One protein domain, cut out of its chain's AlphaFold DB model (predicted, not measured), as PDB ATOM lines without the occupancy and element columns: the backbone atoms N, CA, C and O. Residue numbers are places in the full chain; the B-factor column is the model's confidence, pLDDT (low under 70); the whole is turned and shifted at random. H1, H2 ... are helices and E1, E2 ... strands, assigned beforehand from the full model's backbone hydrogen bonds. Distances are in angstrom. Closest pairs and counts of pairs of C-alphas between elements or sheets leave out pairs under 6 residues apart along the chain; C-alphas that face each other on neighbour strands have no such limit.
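AT A GLANCE: This is residues 5 to 157 of the 159 residues of an uncharacterized protein of Candidatus Micrarchaeota archaeon RBG_16_36_9 (UniProt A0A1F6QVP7). A long, twisted sheet of six strands forms a wall, with helices H1 and H2 over one face and the other face bare. H2, the longest helix, folds back after E6 and runs along the sheet's length, while H1 packs on E4, E5 and E6. The printed part has 153 residues with two named helices and six named strands; along the chain E1 and E2 come first, then H1, then the four strands E3 to E6, and last H2; the class is mixed, helices and strands, and the sheet is branched, with antiparallel neighbour pairs E1 and E6, E2 and E6, E3 and E4, E4 and E5, and E5 and E6. The whole is loose, a rod of 65 by 27 by 27 A, with a radius of gyration of the C-alphas of 18.4 A.

IN THESE COORDINATES: Find C-alpha 5 at (-0.607, -36.292, 6.818), where E1, residues 5 to 10, begins. Next come E2, 18 to 25, H1, 27 to 42, and E3, 49 to 57. E4, 63 to 74, spans 36.8 A, E5, 79 to 91, 38.8 A, and E6, 97 to 113, 50.7 A. H2, 122 to 156, has a kink of 44 degrees near residue 131 and runs 45.6 A to C-alpha 156 at (-24.623, -12.870, -15.598).

HOW THE PARTS SIT: Look along E6: E1 (N 7 to O 110, 2.8 A) and E2 (N 20 to O 102, 2.8 A) lie on one side, beside residues 107 to 112 and 97 to 104, and E5 (N 84 to O 105, 2.9 A) on the other. E3 to E6 are a meander, each the antiparallel neighbour of the one before, with N 67 and O 87 at 3.0 A and N 55 and O 66 at 2.9 A. H1 is on the sheet; its closest C-alphas to E4 are Leu 31 and Gly 67, 6.2 A. On the same face, H2 lies over E1 and E6 at a height over the sheet of 8.6 A. With residues 144 to 152 alone H2 touches H1, closest C-alphas Asn 41 and Phe 148, 6.0 A, at a steep tilt of 45 degrees, opposite ways. O i to N i+4 pairs are within hydrogen-bond range in 8 of 12 for H1 and 27 of 31 for H2.

THE WHOLE: The two farthest C-alphas, Lys 94 and Asn 118, are 64.9 A apart. The printed part has no cut and no long link. Confidence is under 70 at residues 115 to 120, 122 to 123 and 129.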
ATOM      1  N   ILE A   5       0.034 -35.755   8.027       83.06
ATOM      2  CA  ILE A   5      -0.607 -36.292   6.818       83.06
ATOM      3  C   ILE A   5      -1.579 -35.241   6.282       83.06
ATOM      4  O   ILE A   5      -2.425 -34.741   7.023       83.06
ATOM      5  N   ASN A   6      -1.479 -34.923   4.990       85.88
ATOM      6  CA  ASN A   6      -2.425 -34.047   4.301       85.88
ATOM      7  C   ASN A   6      -3.323 -34.880   3.389       85.88
ATOM      8  O   ASN A   6      -2.839 -35.531   2.467       85.88
ATOM      9  N   LEU A   7      -4.624 -34.831   3.640       86.06
ATOM     10  CA  LEU A   7      -5.646 -35.444   2.805       86.06
ATOM     11  C   LEU A   7      -6.312 -34.341   1.987       86.06
ATOM     12  O   LEU A   7      -6.744 -33.334   2.553       86.06
ATOM     13  N   VAL A   8      -6.376 -34.527   0.672       89.06
ATOM     14  CA  VAL A   8      -7.090 -33.631  -0.241       89.06
ATOM     15  C   VAL A   8      -8.255 -34.400  -0.839       89.06
ATOM     16  O   VAL A   8      -8.066 -35.496  -1.362       89.06
ATOM     17  N   THR A   9      -9.449 -33.829  -0.731       87.69
ATOM     18  CA  THR A   9     -10.684 -34.434  -1.231       87.69
ATOM     19  C   THR A   9     -11.417 -33.430  -2.100       87.69
ATOM     20  O   THR A   9     -11.778 -32.355  -1.620       87.69
ATOM     21  N   ASP A  10     -11.682 -33.779  -3.353       89.12
ATOM     22  CA  ASP A  10     -12.492 -32.947  -4.238       89.12
ATOM     23  C   ASP A  10     -13.960 -32.959  -3.810       89.12
ATOM     24  O   ASP A  10     -14.541 -34.008  -3.522       89.12
ATOM     25  N   VAL A  11     -14.571 -31.776  -3.759       88.06
ATOM     26  CA  VAL A  11     -15.964 -31.624  -3.308       88.06
ATOM     27  C   VAL A  11     -16.947 -32.046  -4.403       88.06
ATOM     28  O   VAL A  11     -18.028 -32.539  -4.094       88.06
ATOM     29  N   PHE A  12     -16.572 -31.888  -5.673       88.81
ATOM     30  CA  PHE A  12     -17.407 -32.219  -6.833       88.81
ATOM     31  C   PHE A  12     -17.184 -33.633  -7.390       88.81
ATOM     32  O   PHE A  12     -17.741 -33.964  -8.440       88.81
ATOM     33  N   ALA A  13     -16.410 -34.477  -6.695       83.62
ATOM     34  CA  ALA A  13     -16.112 -35.839  -7.135       83.62
ATOM     35  C   ALA A  13     -17.392 -36.583  -7.600       83.62
ATOM     36  O   ALA A  13     -18.401 -36.553  -6.888       83.62
ATOM     37  N   PRO A  14     -17.380 -37.247  -8.774       78.44
ATOM     38  CA  PRO A  14     -16.210 -37.587  -9.594       78.44
ATOM     39  C   PRO A  14     -15.676 -36.450 -10.483       78.44
ATOM     40  O   PRO A  14     -14.601 -36.591 -11.058       78.44
ATOM     41  N   HIS A  15     -16.384 -35.328 -10.609       82.00
ATOM     42  CA  HIS A  15     -15.933 -34.201 -11.422       82.00
ATOM     43  C   HIS A  15     -15.018 -33.283 -10.606       82.00
ATOM     44  O   HIS A  15     -15.374 -32.823  -9.531       82.00
ATOM     45  N   TYR A  16     -13.830 -32.976 -11.117       81.50
ATOM     46  CA  TYR A  16     -12.884 -32.115 -10.398       81.50
ATOM     47  C   TYR A  16     -13.241 -30.629 -10.514       81.50
ATOM     48  O   TYR A  16     -12.998 -29.845  -9.601       81.50
ATOM     49  N   VAL A  17     -13.844 -30.232 -11.635       91.06
ATOM     50  CA  VAL A  17     -14.094 -28.829 -11.974       91.06
ATOM     51  C   VAL A  17     -15.503 -28.684 -12.524       91.06
ATOM     52  O   VAL A  17     -15.907 -29.434 -13.414       91.06
ATOM     53  N   LYS A  18     -16.235 -27.685 -12.034       92.81
ATOM     54  CA  LYS A  18     -17.484 -27.240 -12.652       92.81
ATOM     55  C   LYS A  18     -17.198 -26.070 -13.582       92.81
ATOM     56  O   LYS A  18     -16.495 -25.140 -13.199       92.81
ATOM     57  N   THR A  19     -17.730 -26.131 -14.797       95.06
ATOM     58  CA  THR A  19     -17.505 -25.111 -15.827       95.06
ATOM     59  C   THR A  19     -18.808 -24.383 -16.119       95.06
ATOM     60  O   THR A  19     -19.808 -25.027 -16.424       95.06
ATOM     61  N   LEU A  20     -18.788 -23.054 -16.046       94.81
ATOM     62  CA  LEU A  20     -19.872 -22.181 -16.491       94.81
ATOM     63  C   LEU A  20     -19.386 -21.399 -17.706       94.81
ATOM     64  O   LEU A  20     -18.265 -20.891 -17.710       94.81
ATOM     65  N   ARG A  21     -20.216 -21.319 -18.740       96.12
ATOM     66  CA  ARG A  21     -19.932 -20.550 -19.952       96.12
ATOM     67  C   ARG A  21     -20.997 -19.479 -20.094       96.12
ATOM     68  O   ARG A  21     -22.175 -19.767 -19.908       96.12
ATOM     69  N   TYR A  22     -20.560 -18.271 -20.399       96.19
ATOM     70  CA  TYR A  22     -21.424 -17.139 -20.692       96.19
ATOM     71  C   TYR A  22     -20.931 -16.465 -21.960       96.19
ATOM     72  O   TYR A  22     -19.727 -16.285 -22.141       96.19
ATOM     73  N   GLU A  23     -21.877 -16.094 -22.807       95.75
ATOM     74  CA  GLU A  23     -21.659 -15.306 -24.005       95.75
ATOM     75  C   GLU A  23     -22.689 -14.184 -24.005       95.75
ATOM     76  O   GLU A  23     -23.868 -14.419 -23.734       95.75
ATOM     77  N   GLY A  24     -22.228 -12.964 -24.241       94.50
ATOM     78  CA  GLY A  24     -23.077 -11.788 -24.235       94.50
ATOM     79  C   GLY A  24     -22.315 -10.543 -23.829       94.50
ATOM     80  O   GLY A  24     -21.109 -10.414 -24.042       94.50
ATOM     81  N   ASP A  25     -23.048  -9.625 -23.218       94.19
ATOM     82  CA  ASP A  25     -22.566  -8.288 -22.936       94.19
ATOM     83  C   ASP A  25     -21.715  -8.226 -21.656       94.19
ATOM     84  O   ASP A  25     -21.994  -8.906 -20.656       94.19
ATOM     85  N   HIS A  26     -20.668  -7.402 -21.697       93.88
ATOM     86  CA  HIS A  26     -19.721  -7.143 -20.610       93.88
ATOM     87  C   HIS A  26     -19.199  -8.405 -19.882       93.88
ATOM     88  O   HIS A  26     -19.199  -8.437 -18.645       93.88
ATOM     89  N   PRO A  27     -18.708  -9.454 -20.572       95.31
ATOM     90  CA  PRO A  27     -18.223 -10.684 -19.932       95.31
ATOM     91  C   PRO A  27     -17.063 -10.426 -18.958       95.31
ATOM     92  O   PRO A  27     -16.886 -11.153 -17.980       95.31
ATOM     93  N   SER A  28     -16.310  -9.348 -19.163       94.56
ATOM     94  CA  SER A  28     -15.195  -8.953 -18.306       94.56
ATOM     95  C   SER A  28     -15.575  -8.511 -16.889       94.56
ATOM     96  O   SER A  28     -14.735  -8.538 -15.985       94.56
ATOM     97  N   ARG A  29     -16.850  -8.170 -16.643       94.69
ATOM     98  CA  ARG A  29     -17.349  -7.840 -15.293       94.69
ATOM     99  C   ARG A  29     -17.163  -8.989 -14.304       94.69
ATOM    100  O   ARG A  29     -17.060  -8.757 -13.099       94.69
ATOM    101  N   THR A  30     -17.044 -10.216 -14.819       95.69
ATOM    102  CA  THR A  30     -16.704 -11.413 -14.041       95.69
ATOM    103  C   THR A  30     -15.442 -11.237 -13.204       95.69
ATOM    104  O   THR A  30     -15.411 -11.741 -12.083       95.69
ATOM    105  N   LEU A  31     -14.449 -10.463 -13.664       95.94
ATOM    106  CA  LEU A  31     -13.225 -10.241 -12.894       95.94
ATOM    107  C   LEU A  31     -13.450  -9.505 -11.570       95.94
ATOM    108  O   LEU A  31     -12.712  -9.716 -10.616       95.94
ATOM    109  N   LYS A  32     -14.471  -8.647 -11.498       95.69
ATOM    110  CA  LYS A  32     -14.851  -7.954 -10.257       95.69
ATOM    111  C   LYS A  32     -15.894  -8.743  -9.470       95.69
ATOM    112  O   LYS A  32     -15.873  -8.750  -8.242       95.69
ATOM    113  N   LEU A  33     -16.796  -9.416 -10.179       96.31
ATOM    114  CA  LEU A  33     -17.910 -10.150  -9.594       96.31
ATOM    115  C   LEU A  33     -17.449 -11.389  -8.812       96.31
ATOM    116  O   LEU A  33     -17.816 -11.568  -7.652       96.31
ATOM    117  N   ILE A  34     -16.630 -12.240  -9.433       97.12
ATOM    118  CA  ILE A  34     -16.186 -13.513  -8.854       97.12
ATOM    119  C   ILE A  34     -15.501 -13.356  -7.489       97.12
ATOM    120  O   ILE A  34     -15.934 -14.030  -6.549       97.12
ATOM    121  N   PRO A  35     -14.495 -12.480  -7.299       97.06
ATOM    122  CA  PRO A  35     -13.867 -12.318  -5.989       97.06
ATOM    123  C   PRO A  35     -14.857 -11.849  -4.909       97.06
ATOM    124  O   PRO A  35     -14.768 -12.293  -3.761       97.06
ATOM    125  N   ALA A  36     -15.826 -10.994  -5.259       96.50
ATOM    126  CA  ALA A  36     -16.862 -10.544  -4.332       96.50
ATOM    127  C   ALA A  36     -17.802 -11.694  -3.930       96.50
ATOM    128  O   ALA A  36     -18.026 -11.916  -2.736       96.50
ATOM    129  N   LEU A  37     -18.278 -12.470  -4.909       97.00
ATOM    130  CA  LEU A  37     -19.163 -13.611  -4.680       97.00
ATOM    131  C   LEU A  37     -18.485 -14.727  -3.878       97.00
ATOM    132  O   LEU A  37     -19.130 -15.332  -3.024       97.00
ATOM    133  N   ILE A  38     -17.188 -14.982  -4.092       96.38
ATOM    134  CA  ILE A  38     -16.433 -15.954  -3.287       96.38
ATOM    135  C   ILE A  38     -16.435 -15.528  -1.814       96.38
ATOM    136  O   ILE A  38     -16.735 -16.329  -0.925       96.38
ATOM    137  N   LYS A  39     -16.111 -14.260  -1.534       95.62
ATOM    138  CA  LYS A  39     -16.047 -13.749  -0.159       95.62
ATOM    139  C   LYS A  39     -17.408 -13.814   0.532       95.62
ATOM    140  O   LYS A  39     -17.470 -14.271   1.675       95.62
ATOM    141  N   SER A  40     -18.484 -13.412  -0.150       95.31
ATOM    142  CA  SER A  40     -19.834 -13.390   0.420       95.31
ATOM    143  C   SER A  40     -20.399 -14.798   0.647       95.31
ATOM    144  O   SER A  40     -20.795 -15.119   1.770       95.31
ATOM    145  N   ASN A  41     -20.371 -15.668  -0.369       94.81
ATOM    146  CA  ASN A  41     -20.972 -17.003  -0.292       94.81
ATOM    147  C   ASN A  41     -20.254 -17.901   0.716       94.81
ATOM    148  O   ASN A  41     -20.890 -18.614   1.494       94.81
ATOM    149  N   PHE A  42     -18.922 -17.844   0.753       93.75
ATOM    150  CA  PHE A  42     -18.126 -18.716   1.616       93.75
ATOM    151  C   PHE A  42     -17.719 -18.064   2.941       93.75
ATOM    152  O   PHE A  42     -17.027 -18.704   3.741       93.75
ATOM    153  N   ARG A  43     -18.177 -16.826   3.191       92.56
ATOM    154  CA  ARG A  43     -17.861 -16.014   4.380       92.56
ATOM    155  C   ARG A  43     -16.355 -15.955   4.644       92.56
ATOM    156  O   ARG A  43     -15.894 -16.192   5.760       92.56
ATOM    157  N   ILE A  44     -15.585 -15.712   3.587       94.56
ATOM    158  CA  ILE A  44     -14.120 -15.734   3.627       94.56
ATOM    159  C   ILE A  44     -13.610 -14.337   3.969       94.56
ATOM    160  O   ILE A  44     -13.957 -13.355   3.315       94.56
ATOM    161  N   THR A  45     -12.765 -14.255   4.995       92.31
ATOM    162  CA  THR A  45     -12.070 -13.020   5.370       92.31
ATOM    163  C   THR A  45     -10.992 -12.676   4.345       92.31
ATOM    164  O   THR A  45     -10.404 -13.569   3.739       92.31
ATOM    165  N   SER A  46     -10.653 -11.393   4.200       90.81
ATOM    166  CA  SER A  46      -9.603 -10.954   3.265       90.81
ATOM    167  C   SER A  46      -8.250 -11.636   3.504       90.81
ATOM    168  O   SER A  46      -7.534 -11.901   2.551       90.81
ATOM    169  N   THR A  47      -7.925 -11.990   4.750       94.75
ATOM    170  CA  THR A  47      -6.694 -12.722   5.112       94.75
ATOM    171  C   THR A  47      -6.632 -14.151   4.571       94.75
ATOM    172  O   THR A  47      -5.549 -14.713   4.441       94.75
ATOM    173  N   ASN A  48      -7.787 -14.746   4.277       95.62
ATOM    174  CA  ASN A  48      -7.928 -16.103   3.756       95.62
ATOM    175  C   ASN A  48      -8.358 -16.107   2.279       95.62
ATOM    176  O   ASN A  48      -8.795 -17.136   1.761       95.62
ATOM    177  N   PHE A  49      -8.270 -14.956   1.616       97.44
ATOM    178  CA  PHE A  49      -8.590 -14.774   0.212       97.44
ATOM    179  C   PHE A  49      -7.327 -14.368  -0.539       97.44
ATOM    180  O   PHE A  49      -6.609 -13.473  -0.102       97.44
ATOM    181  N   TYR A  50      -7.080 -15.006  -1.674       97.38
ATOM    182  CA  TYR A  50      -5.877 -14.804  -2.462       97.38
ATOM    183  C   TYR A  50      -6.259 -14.573  -3.918       97.38
ATOM    184  O   TYR A  50      -7.072 -15.303  -4.488       97.38
ATOM    185  N   GLU A  51      -5.656 -13.545  -4.493       97.44
ATOM    186  CA  GLU A  51      -5.605 -13.310  -5.926       97.44
ATOM    187  C   GLU A  51      -4.305 -13.928  -6.425       97.44
ATOM    188  O   GLU A  51      -3.224 -13.477  -6.049       97.44
ATOM    189  N   ASP A  52      -4.419 -15.030  -7.160       96.06
ATOM    190  CA  ASP A  52      -3.252 -15.780  -7.617       96.06
ATOM    191  C   ASP A  52      -2.681 -15.144  -8.888       96.06
ATOM    192  O   ASP A  52      -1.468 -14.993  -9.012       96.06
ATOM    193  N   GLU A  53      -3.551 -14.741  -9.815       97.00
ATOM    194  CA  GLU A  53      -3.148 -14.113 -11.069       97.00
ATOM    195  C   GLU A  53      -4.307 -13.310 -11.671       97.00
ATOM    196  O   GLU A  53      -5.437 -13.788 -11.740       97.00
ATOM    197  N   ILE A  54      -4.026 -12.097 -12.152       96.19
ATOM    198  CA  ILE A  54      -4.941 -11.311 -12.986       96.19
ATOM    199  C   ILE A  54      -4.165 -10.817 -14.196       96.19
ATOM    200  O   ILE A  54      -3.092 -10.229 -14.063       96.19
ATOM    201  N   LYS A  55      -4.726 -11.038 -15.386       94.94
ATOM    202  CA  LYS A  55      -4.201 -10.505 -16.642       94.94
ATOM    203  C   LYS A  55      -5.319  -9.842 -17.422       94.94
ATOM    204  O   LYS A  55      -6.433 -10.357 -17.507       94.94
ATOM    205  N   TRP A  56      -4.987  -8.707 -18.009       91.50
ATOM    206  CA  TRP A  56      -5.887  -7.942 -18.848       91.50
ATOM    207  C   TRP A  56      -5.078  -7.331 -19.984       91.50
ATOM    208  O   TRP A  56      -4.303  -6.403 -19.755       91.50
ATOM    209  N   ASP A  57      -5.225  -7.876 -21.187       90.00
ATOM    210  CA  ASP A  57      -4.459  -7.447 -22.349       90.00
ATOM    211  C   ASP A  57      -5.331  -6.620 -23.296       90.00
ATOM    212  O   ASP A  57      -6.177  -7.150 -24.015       90.00
ATOM    213  N   VAL A  58      -5.115  -5.302 -23.279       86.44
ATOM    214  CA  VAL A  58      -5.795  -4.336 -24.161       86.44
ATOM    215  C   VAL A  58      -5.123  -4.166 -25.522       86.44
ATOM    216  O   VAL A  58      -5.621  -3.397 -26.339       86.44
ATOM    217  N   SER A  59      -3.976  -4.806 -25.757       86.31
ATOM    218  CA  SER A  59      -3.233  -4.648 -27.011       86.31
ATOM    219  C   SER A  59      -3.835  -5.454 -28.166       86.31
ATOM    220  O   SER A  59      -3.606  -5.122 -29.328       86.31
ATOM    221  N   ALA A  60      -4.636  -6.476 -27.848       80.06
ATOM    222  CA  ALA A  60      -5.338  -7.314 -28.807       80.06
ATOM    223  C   ALA A  60      -6.818  -6.916 -28.946       80.06
ATOM    224  O   ALA A  60      -7.465  -6.502 -27.985       80.06
ATOM    225  N   GLU A  61      -7.360  -7.093 -30.154       86.19
ATOM    226  CA  GLU A  61      -8.795  -7.022 -30.435       86.19
ATOM    227  C   GLU A  61      -9.258  -8.400 -30.937       86.19
ATOM    228  O   GLU A  61      -8.813  -8.826 -32.009       86.19
ATOM    229  N   PRO A  62     -10.129  -9.121 -30.206       87.75
ATOM    230  CA  PRO A  62     -10.748  -8.765 -28.922       87.75
ATOM    231  C   PRO A  62      -9.767  -8.767 -27.731       87.75
ATOM    232  O   PRO A  62      -8.765  -9.478 -27.748       87.75
ATOM    233  N   ILE A  63     -10.102  -7.998 -26.688       92.69
ATOM    234  CA  ILE A  63      -9.360  -7.887 -25.420       92.69
ATOM    235  C   ILE A  63      -9.437  -9.219 -24.682       92.69
ATOM    236  O   ILE A  63     -10.531  -9.694 -24.358       92.69
ATOM    237  N   ASP A  64      -8.281  -9.782 -24.352       95.19
ATOM    238  CA  ASP A  64      -8.182 -11.010 -23.571       95.19
ATOM    239  C   ASP A  64      -8.113 -10.684 -22.077       95.19
ATOM    240  O   ASP A  64      -7.371  -9.801 -21.635       95.19
ATOM    241  N   PHE A  65      -8.879 -11.419 -21.273       96.31
ATOM    242  CA  PHE A  65      -8.858 -11.258 -19.828       96.31
ATOM    243  C   PHE A  65      -8.843 -12.595 -19.092       96.31
ATOM    244  O   PHE A  65      -9.446 -13.595 -19.496       96.31
ATOM    245  N   PHE A  66      -8.138 -12.594 -17.969       97.50
ATOM    246  CA  PHE A  66      -7.921 -13.754 -17.128       97.50
ATOM    247  C   PHE A  66      -7.904 -13.334 -15.662       97.50
ATOM    248  O   PHE A  66      -7.329 -12.307 -15.301       97.50
ATOM    249  N   GLY A  67      -8.494 -14.161 -14.808       97.88
ATOM    250  CA  GLY A  67      -8.384 -14.005 -13.366       97.88
ATOM    251  C   GLY A  67      -8.433 -15.344 -12.654       97.88
ATOM    252  O   GLY A  67      -9.216 -16.220 -13.014       97.88
ATOM    253  N   GLU A  68      -7.607 -15.503 -11.634       98.31
ATOM    254  CA  GLU A  68      -7.540 -16.686 -10.796       98.31
ATOM    255  C   GLU A  68      -7.526 -16.268  -9.329       98.31
ATOM    256  O   GLU A  68      -6.662 -15.514  -8.878       98.31
ATOM    257  N   TRP A  69      -8.497 -16.773  -8.574       98.31
ATOM    258  CA  TRP A  69      -8.613 -16.525  -7.143       98.31
ATOM    259  C   TRP A  69      -8.778 -17.828  -6.392       98.31
ATOM    260  O   TRP A  69      -9.409 -18.779  -6.867       98.31
ATOM    261  N   ARG A  70      -8.305 -17.831  -5.150       97.38
ATOM    262  CA  ARG A  70      -8.574 -18.903  -4.202       97.38
ATOM    263  C   ARG A  70      -8.994 -18.351  -2.853       97.38
ATOM    264  O   ARG A  70      -8.424 -17.398  -2.330       97.38
ATOM    265  N   GLY A  71      -9.994 -18.983  -2.264       97.06
ATOM    266  CA  GLY A  71     -10.482 -18.665  -0.933       97.06
ATOM    267  C   GLY A  71     -10.384 -19.872  -0.010       97.06
ATOM    268  O   GLY A  71     -10.699 -20.989  -0.419       97.06
ATOM    269  N   ARG A  72      -9.993 -19.641   1.245       96.38
ATOM    270  CA  ARG A  72      -9.961 -20.647   2.310       96.38
ATOM    271  C   ARG A  72     -11.051 -20.371   3.348       96.38
ATOM    272  O   ARG A  72     -11.088 -19.308   3.955       96.38
ATOM    273  N   SER A  73     -11.897 -21.361   3.610       94.75
ATOM    274  CA  SER A  73     -12.920 -21.328   4.663       94.75
ATOM    275  C   SER A  73     -12.684 -22.474   5.649       94.75
ATOM    276  O   SER A  73     -12.675 -23.646   5.267       94.75
ATOM    277  N   GLY A  74     -12.446 -22.151   6.922       92.81
ATOM    278  CA  GLY A  74     -12.275 -23.157   7.974       92.81
ATOM    279  C   GLY A  74     -13.565 -23.950   8.208       92.81
ATOM    280  O   GLY A  74     -14.655 -23.378   8.224       92.81
ATOM    281  N   ILE A  75     -13.452 -25.269   8.373       90.00
ATOM    282  CA  ILE A  75     -14.578 -26.131   8.765       90.00
ATOM    283  C   ILE A  75     -14.405 -26.565  10.218       90.00
ATOM    284  O   ILE A  75     -15.306 -26.369  11.029       90.00
ATOM    285  N   ASP A  76     -13.242 -27.129  10.534       88.88
ATOM    286  CA  ASP A  76     -12.848 -27.536  11.878       88.88
ATOM    287  C   ASP A  76     -11.351 -27.232  12.097       88.88
ATOM    288  O   ASP A  76     -10.686 -26.647  11.237       88.88
ATOM    289  N   ALA A  77     -10.803 -27.624  13.249       85.69
ATOM    290  CA  ALA A  77      -9.402 -27.375  13.602       85.69
ATOM    291  C   ALA A  77      -8.377 -28.020  12.644       85.69
ATOM    292  O   ALA A  77      -7.205 -27.653  12.656       85.69
ATOM    293  N   ARG A  78      -8.791 -29.002  11.840       86.38
ATOM    294  CA  ARG A  78      -7.916 -29.815  10.983       86.38
ATOM    295  C   ARG A  78      -8.282 -29.715   9.507       86.38
ATOM    296  O   ARG A  78      -7.469 -30.078   8.668       86.38
ATOM    297  N   THR A  79      -9.468 -29.222   9.177       90.06
ATOM    298  CA  THR A  79     -10.082 -29.278   7.854       90.06
ATOM    299  C   THR A  79     -10.483 -27.889   7.410       90.06
ATOM    300  O   THR A  79     -11.239 -27.181   8.078       90.06
ATOM    301  N   ALA A  80     -10.012 -27.518   6.228       94.00
ATOM    302  CA  ALA A  80     -10.421 -26.307   5.545       94.00
ATOM    303  C   ALA A  80     -10.971 -26.653   4.165       94.00
ATOM    304  O   ALA A  80     -10.453 -27.531   3.474       94.00
ATOM    305  N   MET A  81     -12.000 -25.924   3.759       94.56
ATOM    306  CA  MET A  81     -12.463 -25.909   2.385       94.56
ATOM    307  C   MET A  81     -11.718 -24.833   1.613       94.56
ATOM    308  O   MET A  81     -11.547 -23.713   2.095       94.56
ATOM    309  N   TRP A  82     -11.319 -25.181   0.406       95.94
ATOM    310  CA  TRP A  82     -10.750 -24.284  -0.572       95.94
ATOM    311  C   TRP A  82     -11.691 -24.193  -1.761       95.94
ATOM    312  O   TRP A  82     -12.240 -25.195  -2.218       95.94
ATOM    313  N   VAL A  83     -11.869 -22.979  -2.255       96.31
ATOM    314  CA  VAL A  83     -12.553 -22.701  -3.512       96.31
ATOM    315  C   VAL A  83     -11.557 -22.001  -4.410       96.31
ATOM    316  O   VAL A  83     -11.072 -20.929  -4.062       96.31
ATOM    317  N   LYS A  84     -11.216 -22.628  -5.531       96.94
ATOM    318  CA  LYS A  84     -10.388 -22.030  -6.571       96.94
ATOM    319  C   LYS A  84     -11.280 -21.705  -7.759       96.94
ATOM    320  O   LYS A  84     -12.001 -22.581  -8.232       96.94
ATOM    321  N   VAL A  85     -11.259 -20.459  -8.213       97.88
ATOM    322  CA  VAL A  85     -12.033 -20.026  -9.376       97.88
ATOM    323  C   VAL A  85     -11.097 -19.398 -10.384       97.88
ATOM    324  O   VAL A  85     -10.352 -18.482 -10.054       97.88
ATOM    325  N   LYS A  86     -11.163 -19.901 -11.612       98.19
ATOM    326  CA  LYS A  86     -10.433 -19.376 -12.758       98.19
ATOM    327  C   LYS A  86     -11.426 -18.859 -13.786       98.19
ATOM    328  O   LYS A  86     -12.371 -19.552 -14.146       98.19
ATOM    329  N   VAL A  87     -11.193 -17.655 -14.268       98.06
ATOM    330  CA  VAL A  87     -11.992 -16.952 -15.260       98.06
ATOM    331  C   VAL A  87     -11.106 -16.716 -16.469       98.06
ATOM    332  O   VAL A  87     -10.002 -16.198 -16.331       98.06
ATOM    333  N   VAL A  88     -11.579 -17.116 -17.645       97.88
ATOM    334  CA  VAL A  88     -10.890 -16.890 -18.919       97.88
ATOM    335  C   VAL A  88     -11.912 -16.410 -19.926       97.88
ATOM    336  O   VAL A  88     -12.930 -17.075 -20.116       97.88
ATOM    337  N   GLY A  89     -11.656 -15.289 -20.581       96.81
ATOM    338  CA  GLY A  89     -12.586 -14.768 -21.566       96.81
ATOM    339  C   GLY A  89     -11.963 -13.768 -22.515       96.81
ATOM    340  O   GLY A  89     -10.804 -13.378 -22.376       96.81
ATOM    341  N   LYS A  90     -12.779 -13.379 -23.488       96.56
ATOM    342  CA  LYS A  90     -12.463 -12.359 -24.481       96.56
ATOM    343  C   LYS A  90     -13.613 -11.371 -24.558       96.56
ATOM    344  O   LYS A  90     -14.771 -11.772 -24.430       96.56
ATOM    345  N   GLN A  91     -13.308 -10.100 -24.778       95.88
ATOM    346  CA  GLN A  91     -14.303  -9.049 -24.948       95.88
ATOM    347  C   GLN A  91     -13.883  -8.087 -26.056       95.88
ATOM    348  O   GLN A  91     -12.774  -7.566 -26.041       95.88
ATOM    349  N   ASN A  92     -14.783  -7.793 -26.983       94.62
ATOM    350  CA  ASN A  92     -14.562  -6.771 -27.994       94.62
ATOM    351  C   ASN A  92     -14.581  -5.371 -27.352       94.62
ATOM    352  O   ASN A  92     -15.394  -5.060 -26.470       94.62
ATOM    353  N   SER A  93     -13.635  -4.517 -27.739       91.06
ATOM    354  CA  SER A  93     -13.473  -3.197 -27.129       91.06
ATOM    355  C   SER A  93     -14.594  -2.221 -27.502       91.06
ATOM    356  O   SER A  93     -14.885  -1.323 -26.704       91.06
ATOM    357  N   LYS A  94     -15.240  -2.405 -28.660       90.94
ATOM    358  CA  LYS A  94     -16.243  -1.494 -29.229       90.94
ATOM    359  C   LYS A  94     -17.658  -1.792 -28.746       90.94
ATOM    360  O   LYS A  94     -18.294  -0.912 -28.178       90.94
ATOM    361  N   ASP A  95     -18.137  -3.012 -28.965       93.56
ATOM    362  CA  ASP A  95     -19.519  -3.421 -28.658       93.56
ATOM    363  C   ASP A  95     -19.670  -4.068 -27.270       93.56
ATOM    364  O   ASP A  95     -20.788  -4.341 -26.841       93.56
ATOM    365  N   LYS A  96     -18.546  -4.297 -26.573       93.00
ATOM    366  CA  LYS A  96     -18.464  -4.942 -25.251       93.00
ATOM    367  C   LYS A  96     -19.018  -6.367 -25.210       93.00
ATOM    368  O   LYS A  96     -19.114  -6.941 -24.124       93.00
ATOM    369  N   GLN A  97     -19.277  -6.970 -26.367       96.19
ATOM    370  CA  GLN A  97     -19.688  -8.359 -26.485       96.19
ATOM    371  C   GLN A  97     -18.492  -9.289 -26.324       96.19
ATOM    372  O   GLN A  97     -17.340  -8.939 -26.594       96.19
ATOM    373  N   GLY A  98     -18.761 -10.514 -25.899       95.88
ATOM    374  CA  GLY A  98     -17.762 -11.564 -25.907       95.88
ATOM    375  C   GLY A  98     -18.204 -12.764 -25.099       95.88
ATOM    376  O   GLY A  98     -19.390 -12.992 -24.884       95.88
ATOM    377  N   HIS A  99     -17.228 -13.528 -24.627       96.75
ATOM    378  CA  HIS A  99     -17.492 -14.750 -23.889       96.75
ATOM    379  C   HIS A  99     -16.544 -14.903 -22.712       96.75
ATOM    380  O   HIS A  99     -15.435 -14.368 -22.679       96.75
ATOM    381  N   VAL A 100     -16.981 -15.690 -21.740       97.56
ATOM    382  CA  VAL A 100     -16.201 -16.050 -20.567       97.56
ATOM    383  C   VAL A 100     -16.503 -17.479 -20.160       97.56
ATOM    384  O   VAL A 100     -17.644 -17.938 -20.164       97.56
ATOM    385  N   THR A 101     -15.447 -18.190 -19.794       97.94
ATOM    386  CA  THR A 101     -15.518 -19.498 -19.160       97.94
ATOM    387  C   THR A 101     -15.013 -19.383 -17.730       97.94
ATOM    388  O   THR A 101     -13.902 -18.914 -17.481       97.94
ATOM    389  N   ILE A 102     -15.842 -19.825 -16.791       97.75
ATOM    390  CA  ILE A 102     -15.584 -19.805 -15.356       97.75
ATOM    391  C   ILE A 102     -15.416 -21.252 -14.901       97.75
ATOM    392  O   ILE A 102     -16.327 -22.068 -15.025       97.75
ATOM    393  N   TYR A 103     -14.248 -21.564 -14.364       97.38
ATOM    394  CA  TYR A 103     -13.882 -22.862 -13.820       97.38
ATOM    395  C   TYR A 103     -13.904 -22.779 -12.298       97.38
ATOM    396  O   TYR A 103     -13.163 -21.994 -11.714       97.38
ATOM    397  N   ILE A 104     -14.731 -23.596 -11.657       96.88
ATOM    398  CA  ILE A 104     -14.890 -23.654 -10.204       96.88
ATOM    399  C   ILE A 104     -14.342 -24.999  -9.731       96.88
ATOM    400  O   ILE A 104     -14.902 -26.052 -10.044       96.88
ATOM    401  N   HIS A 105     -13.254 -24.966  -8.965       95.69
ATOM    402  CA  HIS A 105     -12.601 -26.139  -8.385       95.69
ATOM    403  C   HIS A 105     -12.609 -26.057  -6.856       95.69
ATOM    404  O   HIS A 105     -11.751 -25.407  -6.248       95.69
ATOM    405  N   PRO A 106     -13.589 -26.701  -6.207       94.44
ATOM    406  CA  PRO A 106     -13.616 -26.819  -4.768       94.44
ATOM    407  C   PRO A 106     -12.973 -28.110  -4.279       94.44
ATOM    408  O   PRO A 106     -13.299 -29.211  -4.726       94.44
ATOM    409  N   TYR A 107     -12.114 -27.974  -3.278       93.25
ATOM    410  CA  TYR A 107     -11.478 -29.102  -2.613       93.25
ATOM    411  C   TYR A 107     -11.399 -28.857  -1.110       93.25
ATOM    412  O   TYR A 107     -11.349 -27.727  -0.632       93.25
ATOM    413  N   MET A 108     -11.392 -29.926  -0.330       92.69
ATOM    414  CA  MET A 108     -11.131 -29.872   1.100       92.69
ATOM    415  C   MET A 108      -9.731 -30.375   1.377       92.69
ATOM    416  O   MET A 108      -9.282 -31.353   0.785       92.69
ATOM    417  N   LYS A 109      -9.055 -29.712   2.308       92.25
ATOM    418  CA  LYS A 109      -7.752 -30.120   2.811       92.25
ATOM    419  C   LYS A 109      -7.873 -30.405   4.298       92.25
ATOM    420  O   LYS A 109      -8.194 -29.496   5.066       92.25
ATOM    421  N   THR A 110      -7.592 -31.643   4.687       89.56
ATOM    422  CA  THR A 110      -7.500 -32.069   6.084       89.56
ATOM    423  C   THR A 110      -6.045 -32.351   6.434       89.56
ATOM    424  O   THR A 110      -5.385 -33.144   5.769       89.56
ATOM    425  N   THR A 111      -5.550 -31.728   7.497       88.38
ATOM    426  CA  THR A 111      -4.203 -31.935   8.029       88.38
ATOM    427  C   THR A 111      -4.295 -32.684   9.354       88.38
ATOM    428  O   THR A 111      -4.864 -32.190  10.328       88.38
ATOM    429  N   ILE A 112      -3.731 -33.890   9.397       83.31
ATOM    430  CA  ILE A 112      -3.681 -34.736  10.591       83.31
ATOM    431  C   ILE A 112      -2.259 -34.660  11.159       83.31
ATOM    432  O   ILE A 112      -1.333 -35.143  10.501       83.31
ATOM    433  N   PRO A 113      -2.053 -34.060  12.346       79.44
ATOM    434  CA  PRO A 113      -0.737 -34.022  12.971       79.44
ATOM    435  C   PRO A 113      -0.308 -35.434  13.386       79.44
ATOM    436  O   PRO A 113      -1.111 -36.193  13.928       79.44
ATOM    437  N   LEU A 114       0.958 -35.778  13.144       74.75
ATOM    438  CA  LEU A 114       1.532 -37.076  13.526       74.75
ATOM    439  C   LEU A 114       2.185 -37.049  14.917       74.75
ATOM    440  O   LEU A 114       2.428 -38.099  15.508       74.75
ATOM    441  N   LYS A 115       2.416 -35.862  15.489       68.00
ATOM    442  CA  LYS A 115       2.881 -35.722  16.876       68.00
ATOM    443  C   LYS A 115       1.786 -36.181  17.851       68.00
ATOM    444  O   LYS A 115       0.736 -35.552  17.939       68.00
ATOM    445  N   GLY A 116       2.046 -37.270  18.581       63.03
ATOM    446  CA  GLY A 116       1.171 -37.810  19.635       63.03
ATOM    447  C   GLY A 116       0.218 -38.934  19.206       63.03
ATOM    448  O   GLY A 116      -0.425 -39.534  20.061       63.03
ATOM    449  N   ILE A 117       0.146 -39.263  17.913       59.72
ATOM    450  CA  ILE A 117      -0.577 -40.436  17.405       59.72
ATOM    451  C   ILE A 117       0.484 -41.390  16.859       59.72
ATOM    452  O   ILE A 117       1.205 -41.021  15.936       59.72
ATOM    453  N   ASN A 118       0.591 -42.606  17.408       60.28
ATOM    454  CA  ASN A 118       1.466 -43.636  16.837       60.28
ATOM    455  C   ASN A 118       1.161 -43.741  15.336       60.28
ATOM    456  O   ASN A 118       0.004 -43.958  14.972       60.28
ATOM    457  N   GLY A 119       2.168 -43.569  14.470       61.22
ATOM    458  CA  GLY A 119       1.995 -43.459  13.012       61.22
ATOM    459  C   GLY A 119       1.202 -44.604  12.365       61.22
ATOM    460  O   GLY A 119       0.665 -44.440  11.274       61.22
ATOM    461  N   LEU A 120       1.051 -45.726  13.075       66.06
ATOM    462  CA  LEU A 120       0.213 -46.867  12.712       66.06
ATOM    463  C   LEU A 120      -1.300 -46.606  12.835       66.06
ATOM    464  O   LEU A 120      -2.054 -47.160  12.049       66.06
ATOM    465  N   ILE A 121      -1.767 -45.767  13.769       70.69
ATOM    466  CA  ILE A 121      -3.204 -45.518  14.028       70.69
ATOM    467  C   ILE A 121      -3.748 -44.383  13.149       70.69
ATOM    468  O   ILE A 121      -4.929 -44.371  12.797       70.69
ATOM    469  N   ALA A 122      -2.892 -43.440  12.749       69.50
ATOM    470  CA  ALA A 122      -3.253 -42.307  11.898       69.50
ATOM    471  C   ALA A 122      -4.012 -42.693  10.602       69.50
ATOM    472  O   ALA A 122      -5.054 -42.080  10.342       69.50
ATOM    473  N   PRO A 123      -3.592 -43.706   9.813       68.19
ATOM    474  CA  PRO A 123      -4.340 -44.127   8.626       68.19
ATOM    475  C   PRO A 123      -5.703 -44.759   8.958       68.19
ATOM    476  O   PRO A 123      -6.679 -44.490   8.257       68.19
ATOM    477  N   PHE A 124      -5.822 -45.525  10.049       74.00
ATOM    478  CA  PHE A 124      -7.114 -46.071  10.491       74.00
ATOM    479  C   PHE A 124      -8.068 -44.959  10.937       74.00
ATOM    480  O   PHE A 124      -9.239 -44.948  10.558       74.00
ATOM    481  N   TYR A 125      -7.560 -43.977  11.684       71.44
ATOM    482  CA  TYR A 125      -8.336 -42.813  12.100       71.44
ATOM    483  C   TYR A 125      -8.826 -41.993  10.896       71.44
ATOM    484  O   TYR A 125     -10.006 -41.641  10.814       71.44
ATOM    485  N   ALA A 126      -7.940 -41.749   9.924       70.88
ATOM    486  CA  ALA A 126      -8.276 -41.088   8.667       70.88
ATOM    487  C   ALA A 126      -9.381 -41.837   7.898       70.88
ATOM    488  O   ALA A 126     -10.347 -41.224   7.435       70.88
ATOM    489  N   HIS A 127      -9.267 -43.163   7.797       73.25
ATOM    490  CA  HIS A 127     -10.192 -43.984   7.022       73.25
ATOM    491  C   HIS A 127     -11.572 -44.123   7.677       73.25
ATOM    492  O   HIS A 127     -12.590 -43.884   7.027       73.25
ATOM    493  N   PHE A 128     -11.632 -44.502   8.955       70.69
ATOM    494  CA  PHE A 128     -12.895 -44.874   9.602       70.69
ATOM    495  C   PHE A 128     -13.673 -43.673  10.145       70.69
ATOM    496  O   PHE A 128     -14.889 -43.585   9.952       70.69
ATOM    497  N   PHE A 129     -12.989 -42.726  10.788       68.94
ATOM    498  CA  PHE A 129     -13.653 -41.580  11.410       68.94
ATOM    499  C   PHE A 129     -13.792 -40.413  10.439       68.94
ATOM    500  O   PHE A 129     -14.875 -39.837  10.303       68.94
ATOM    501  N   TYR A 130     -12.716 -40.090   9.720       74.00
ATOM    502  CA  TYR A 130     -12.694 -38.884   8.899       74.00
ATOM    503  C   TYR A 130     -13.498 -39.019   7.607       74.00
ATOM    504  O   TYR A 130     -14.150 -38.058   7.211       74.00
ATOM    505  N   LYS A 131     -13.578 -40.209   6.997       75.62
ATOM    506  CA  LYS A 131     -14.377 -40.419   5.772       75.62
ATOM    507  C   LYS A 131     -15.861 -40.082   5.961       75.62
ATOM    508  O   LYS A 131     -16.463 -39.435   5.105       75.62
ATOM    509  N   ARG A 132     -16.456 -40.470   7.098       82.00
ATOM    510  CA  ARG A 132     -17.863 -40.154   7.415       82.00
ATOM    511  C   ARG A 132     -18.075 -38.660   7.671       82.00
ATOM    512  O   ARG A 132     -19.077 -38.110   7.223       82.00
ATOM    513  N   GLN A 133     -17.148 -38.007   8.373       84.94
ATOM    514  CA  GLN A 133     -17.237 -36.569   8.651       84.94
ATOM    515  C   GLN A 133     -17.041 -35.727   7.386       84.94
ATOM    516  O   GLN A 133     -17.841 -34.836   7.119       84.94
ATOM    517  N   ILE A 134     -16.050 -36.075   6.563       83.69
ATOM    518  CA  ILE A 134     -15.790 -35.461   5.255       83.69
ATOM    519  C   ILE A 134     -17.038 -35.508   4.385       83.69
ATOM    520  O   ILE A 134     -17.407 -34.484   3.823       83.69
ATOM    521  N   LYS A 135     -17.735 -36.650   4.324       86.31
ATOM    522  CA  LYS A 135     -18.978 -36.758   3.553       86.31
ATOM    523  C   LYS A 135     -20.025 -35.732   4.005       86.31
ATOM    524  O   LYS A 135     -20.556 -35.005   3.173       86.31
ATOM    525  N   LYS A 136     -20.253 -35.604   5.317       89.19
ATOM    526  CA  LYS A 136     -21.187 -34.608   5.875       89.19
ATOM    527  C   LYS A 136     -20.758 -33.172   5.563       89.19
ATOM    528  O   LYS A 136     -21.600 -32.318   5.288       89.19
ATOM    529  N   PHE A 137     -19.457 -32.892   5.613       89.62
ATOM    530  CA  PHE A 137     -18.932 -31.582   5.241       89.62
ATOM    531  C   PHE A 137     -19.148 -31.288   3.757       89.62
ATOM    532  O   PHE A 137     -19.620 -30.200   3.443       89.62
ATOM    533  N   ILE A 138     -18.893 -32.253   2.868       90.00
ATOM    534  CA  ILE A 138     -19.163 -32.131   1.429       90.00
ATOM    535  C   ILE A 138     -20.641 -31.827   1.201       90.00
ATOM    536  O   ILE A 138     -20.952 -30.802   0.607       90.00
ATOM    537  N   GLU A 139     -21.546 -32.649   1.736       89.62
ATOM    538  CA  GLU A 139     -22.996 -32.484   1.569       89.62
ATOM    539  C   GLU A 139     -23.463 -31.087   1.998       89.62
ATOM    540  O   GLU A 139     -24.151 -30.392   1.250       89.62
ATOM    541  N   LYS A 140     -23.009 -30.614   3.165       89.25
ATOM    542  CA  LYS A 140     -23.333 -29.267   3.647       89.25
ATOM    543  C   LYS A 140     -22.760 -28.172   2.748       89.25
ATOM    544  O   LYS A 140     -23.366 -27.109   2.622       89.25
ATOM    545  N   ARG A 141     -21.577 -28.386   2.166       89.69
ATOM    546  CA  ARG A 141     -20.870 -27.394   1.347       89.69
ATOM    547  C   ARG A 141     -21.346 -27.341  -0.095       89.69
ATOM    548  O   ARG A 141     -21.322 -26.255  -0.665       89.69
ATOM    549  N   LEU A 142     -21.874 -28.433  -0.639       90.31
ATOM    550  CA  LEU A 142     -22.501 -28.450  -1.962       90.31
ATOM    551  C   LEU A 142     -23.611 -27.398  -2.083       90.31
ATOM    552  O   LEU A 142     -23.668 -26.707  -3.092       90.31
ATOM    553  N   LEU A 143     -24.400 -27.180  -1.025       90.38
ATOM    554  CA  LEU A 143     -25.425 -26.127  -0.991       90.38
ATOM    555  C   LEU A 143     -24.846 -24.711  -1.157       90.38
ATOM    556  O   LEU A 143     -25.473 -23.853  -1.768       90.38
ATOM    557  N   TYR A 144     -23.649 -24.448  -0.623       91.38
ATOM    558  CA  TYR A 144     -22.979 -23.154  -0.807       91.38
ATOM    559  C   TYR A 144     -22.480 -22.989  -2.242       91.38
ATOM    560  O   TYR A 144     -22.539 -21.892  -2.779       91.38
ATOM    561  N   PHE A 145     -22.016 -24.071  -2.871       92.00
ATOM    562  CA  PHE A 145     -21.595 -24.040  -4.271       92.00
ATOM    563  C   PHE A 145     -22.765 -23.887  -5.236       92.00
ATOM    564  O   PHE A 145     -22.619 -23.175  -6.222       92.00
ATOM    565  N   GLN A 146     -23.911 -24.501  -4.936       92.44
ATOM    566  CA  GLN A 146     -25.150 -24.283  -5.684       92.44
ATOM    567  C   GLN A 146     -25.561 -22.811  -5.618       92.44
ATOM    568  O   GLN A 146     -25.700 -22.181  -6.655       92.44
ATOM    569  N   ARG A 147     -25.612 -22.219  -4.416       94.12
ATOM    570  CA  ARG A 147     -25.901 -20.781  -4.261       94.12
ATOM    571  C   ARG A 147     -24.896 -19.890  -4.983       94.12
ATOM    572  O   ARG A 147     -25.292 -18.952  -5.654       94.12
ATOM    573  N   PHE A 148     -23.606 -20.200  -4.879       95.44
ATOM    574  CA  PHE A 148     -22.559 -19.456  -5.572       95.44
ATOM    575  C   PHE A 148     -22.725 -19.508  -7.096       95.44
ATOM    576  O   PHE A 148     -22.550 -18.501  -7.772       95.44
ATOM    577  N   GLU A 149     -23.077 -20.669  -7.644       94.25
ATOM    578  CA  GLU A 149     -23.400 -20.814  -9.062       94.25
ATOM    579  C   GLU A 149     -24.661 -20.042  -9.448       94.25
ATOM    580  O   GLU A 149     -24.651 -19.363 -10.472       94.25
ATOM    581  N   ASP A 150     -25.721 -20.131  -8.648       95.25
ATOM    582  CA  ASP A 150     -26.977 -19.425  -8.895       95.25
ATOM    583  C   ASP A 150     -26.766 -17.906  -8.863       95.25
ATOM    584  O   ASP A 150     -27.268 -17.198  -9.733       95.25
ATOM    585  N   ASP A 151     -25.952 -17.407  -7.931       96.25
ATOM    586  CA  ASP A 151     -25.561 -15.999  -7.860       96.25
ATOM    587  C   ASP A 151     -24.755 -15.584  -9.100       96.25
ATOM    588  O   ASP A 151     -25.029 -14.536  -9.681       96.25
ATOM    589  N   ILE A 152     -23.805 -16.410  -9.564       95.06
ATOM    590  CA  ILE A 152     -23.076 -16.144 -10.816       95.06
ATOM    591  C   ILE A 152     -24.050 -16.078 -11.993       95.06
ATOM    592  O   ILE A 152     -23.980 -15.144 -12.789       95.06
ATOM    593  N   LYS A 153     -24.947 -17.060 -12.119       94.19
ATOM    594  CA  LYS A 153     -25.921 -17.119 -13.214       94.19
ATOM    595  C   LYS A 153     -26.850 -15.917 -13.194       94.19
ATOM    596  O   LYS A 153     -27.020 -15.279 -14.225       94.19
ATOM    597  N   LYS A 154     -27.377 -15.561 -12.025       94.69
ATOM    598  CA  LYS A 154     -28.250 -14.402 -11.831       94.69
ATOM    599  C   LYS A 154     -27.565 -13.101 -12.236       94.69
ATOM    600  O   LYS A 154     -28.137 -12.320 -12.987       94.69
ATOM    601  N   GLU A 155     -26.342 -12.880 -11.769       93.62
ATOM    602  CA  GLU A 155     -25.570 -11.672 -12.074       93.62
ATOM    603  C   GLU A 155     -25.180 -11.609 -13.555       93.62
ATOM    604  O   GLU A 155     -25.157 -10.531 -14.155       93.62
ATOM    605  N   LEU A 156     -24.922 -12.765 -14.174       91.12
ATOM    606  CA  LEU A 156     -24.623 -12.870 -15.598       91.12
ATOM    607  C   LEU A 156     -25.863 -12.898 -16.503       91.12
ATOM    608  O   LEU A 156     -25.714 -12.707 -17.702       91.12
ATOM    609  N   GLY A 157     -27.070 -13.064 -15.957       89.06
ATOM    610  CA  GLY A 157     -28.300 -13.208 -16.742       89.06
ATOM    611  C   GLY A 157     -28.415 -14.553 -17.472       89.06
ATOM    612  O   GLY A 157     -29.072 -14.636 -18.504       89.06
TER     613      GLY A 157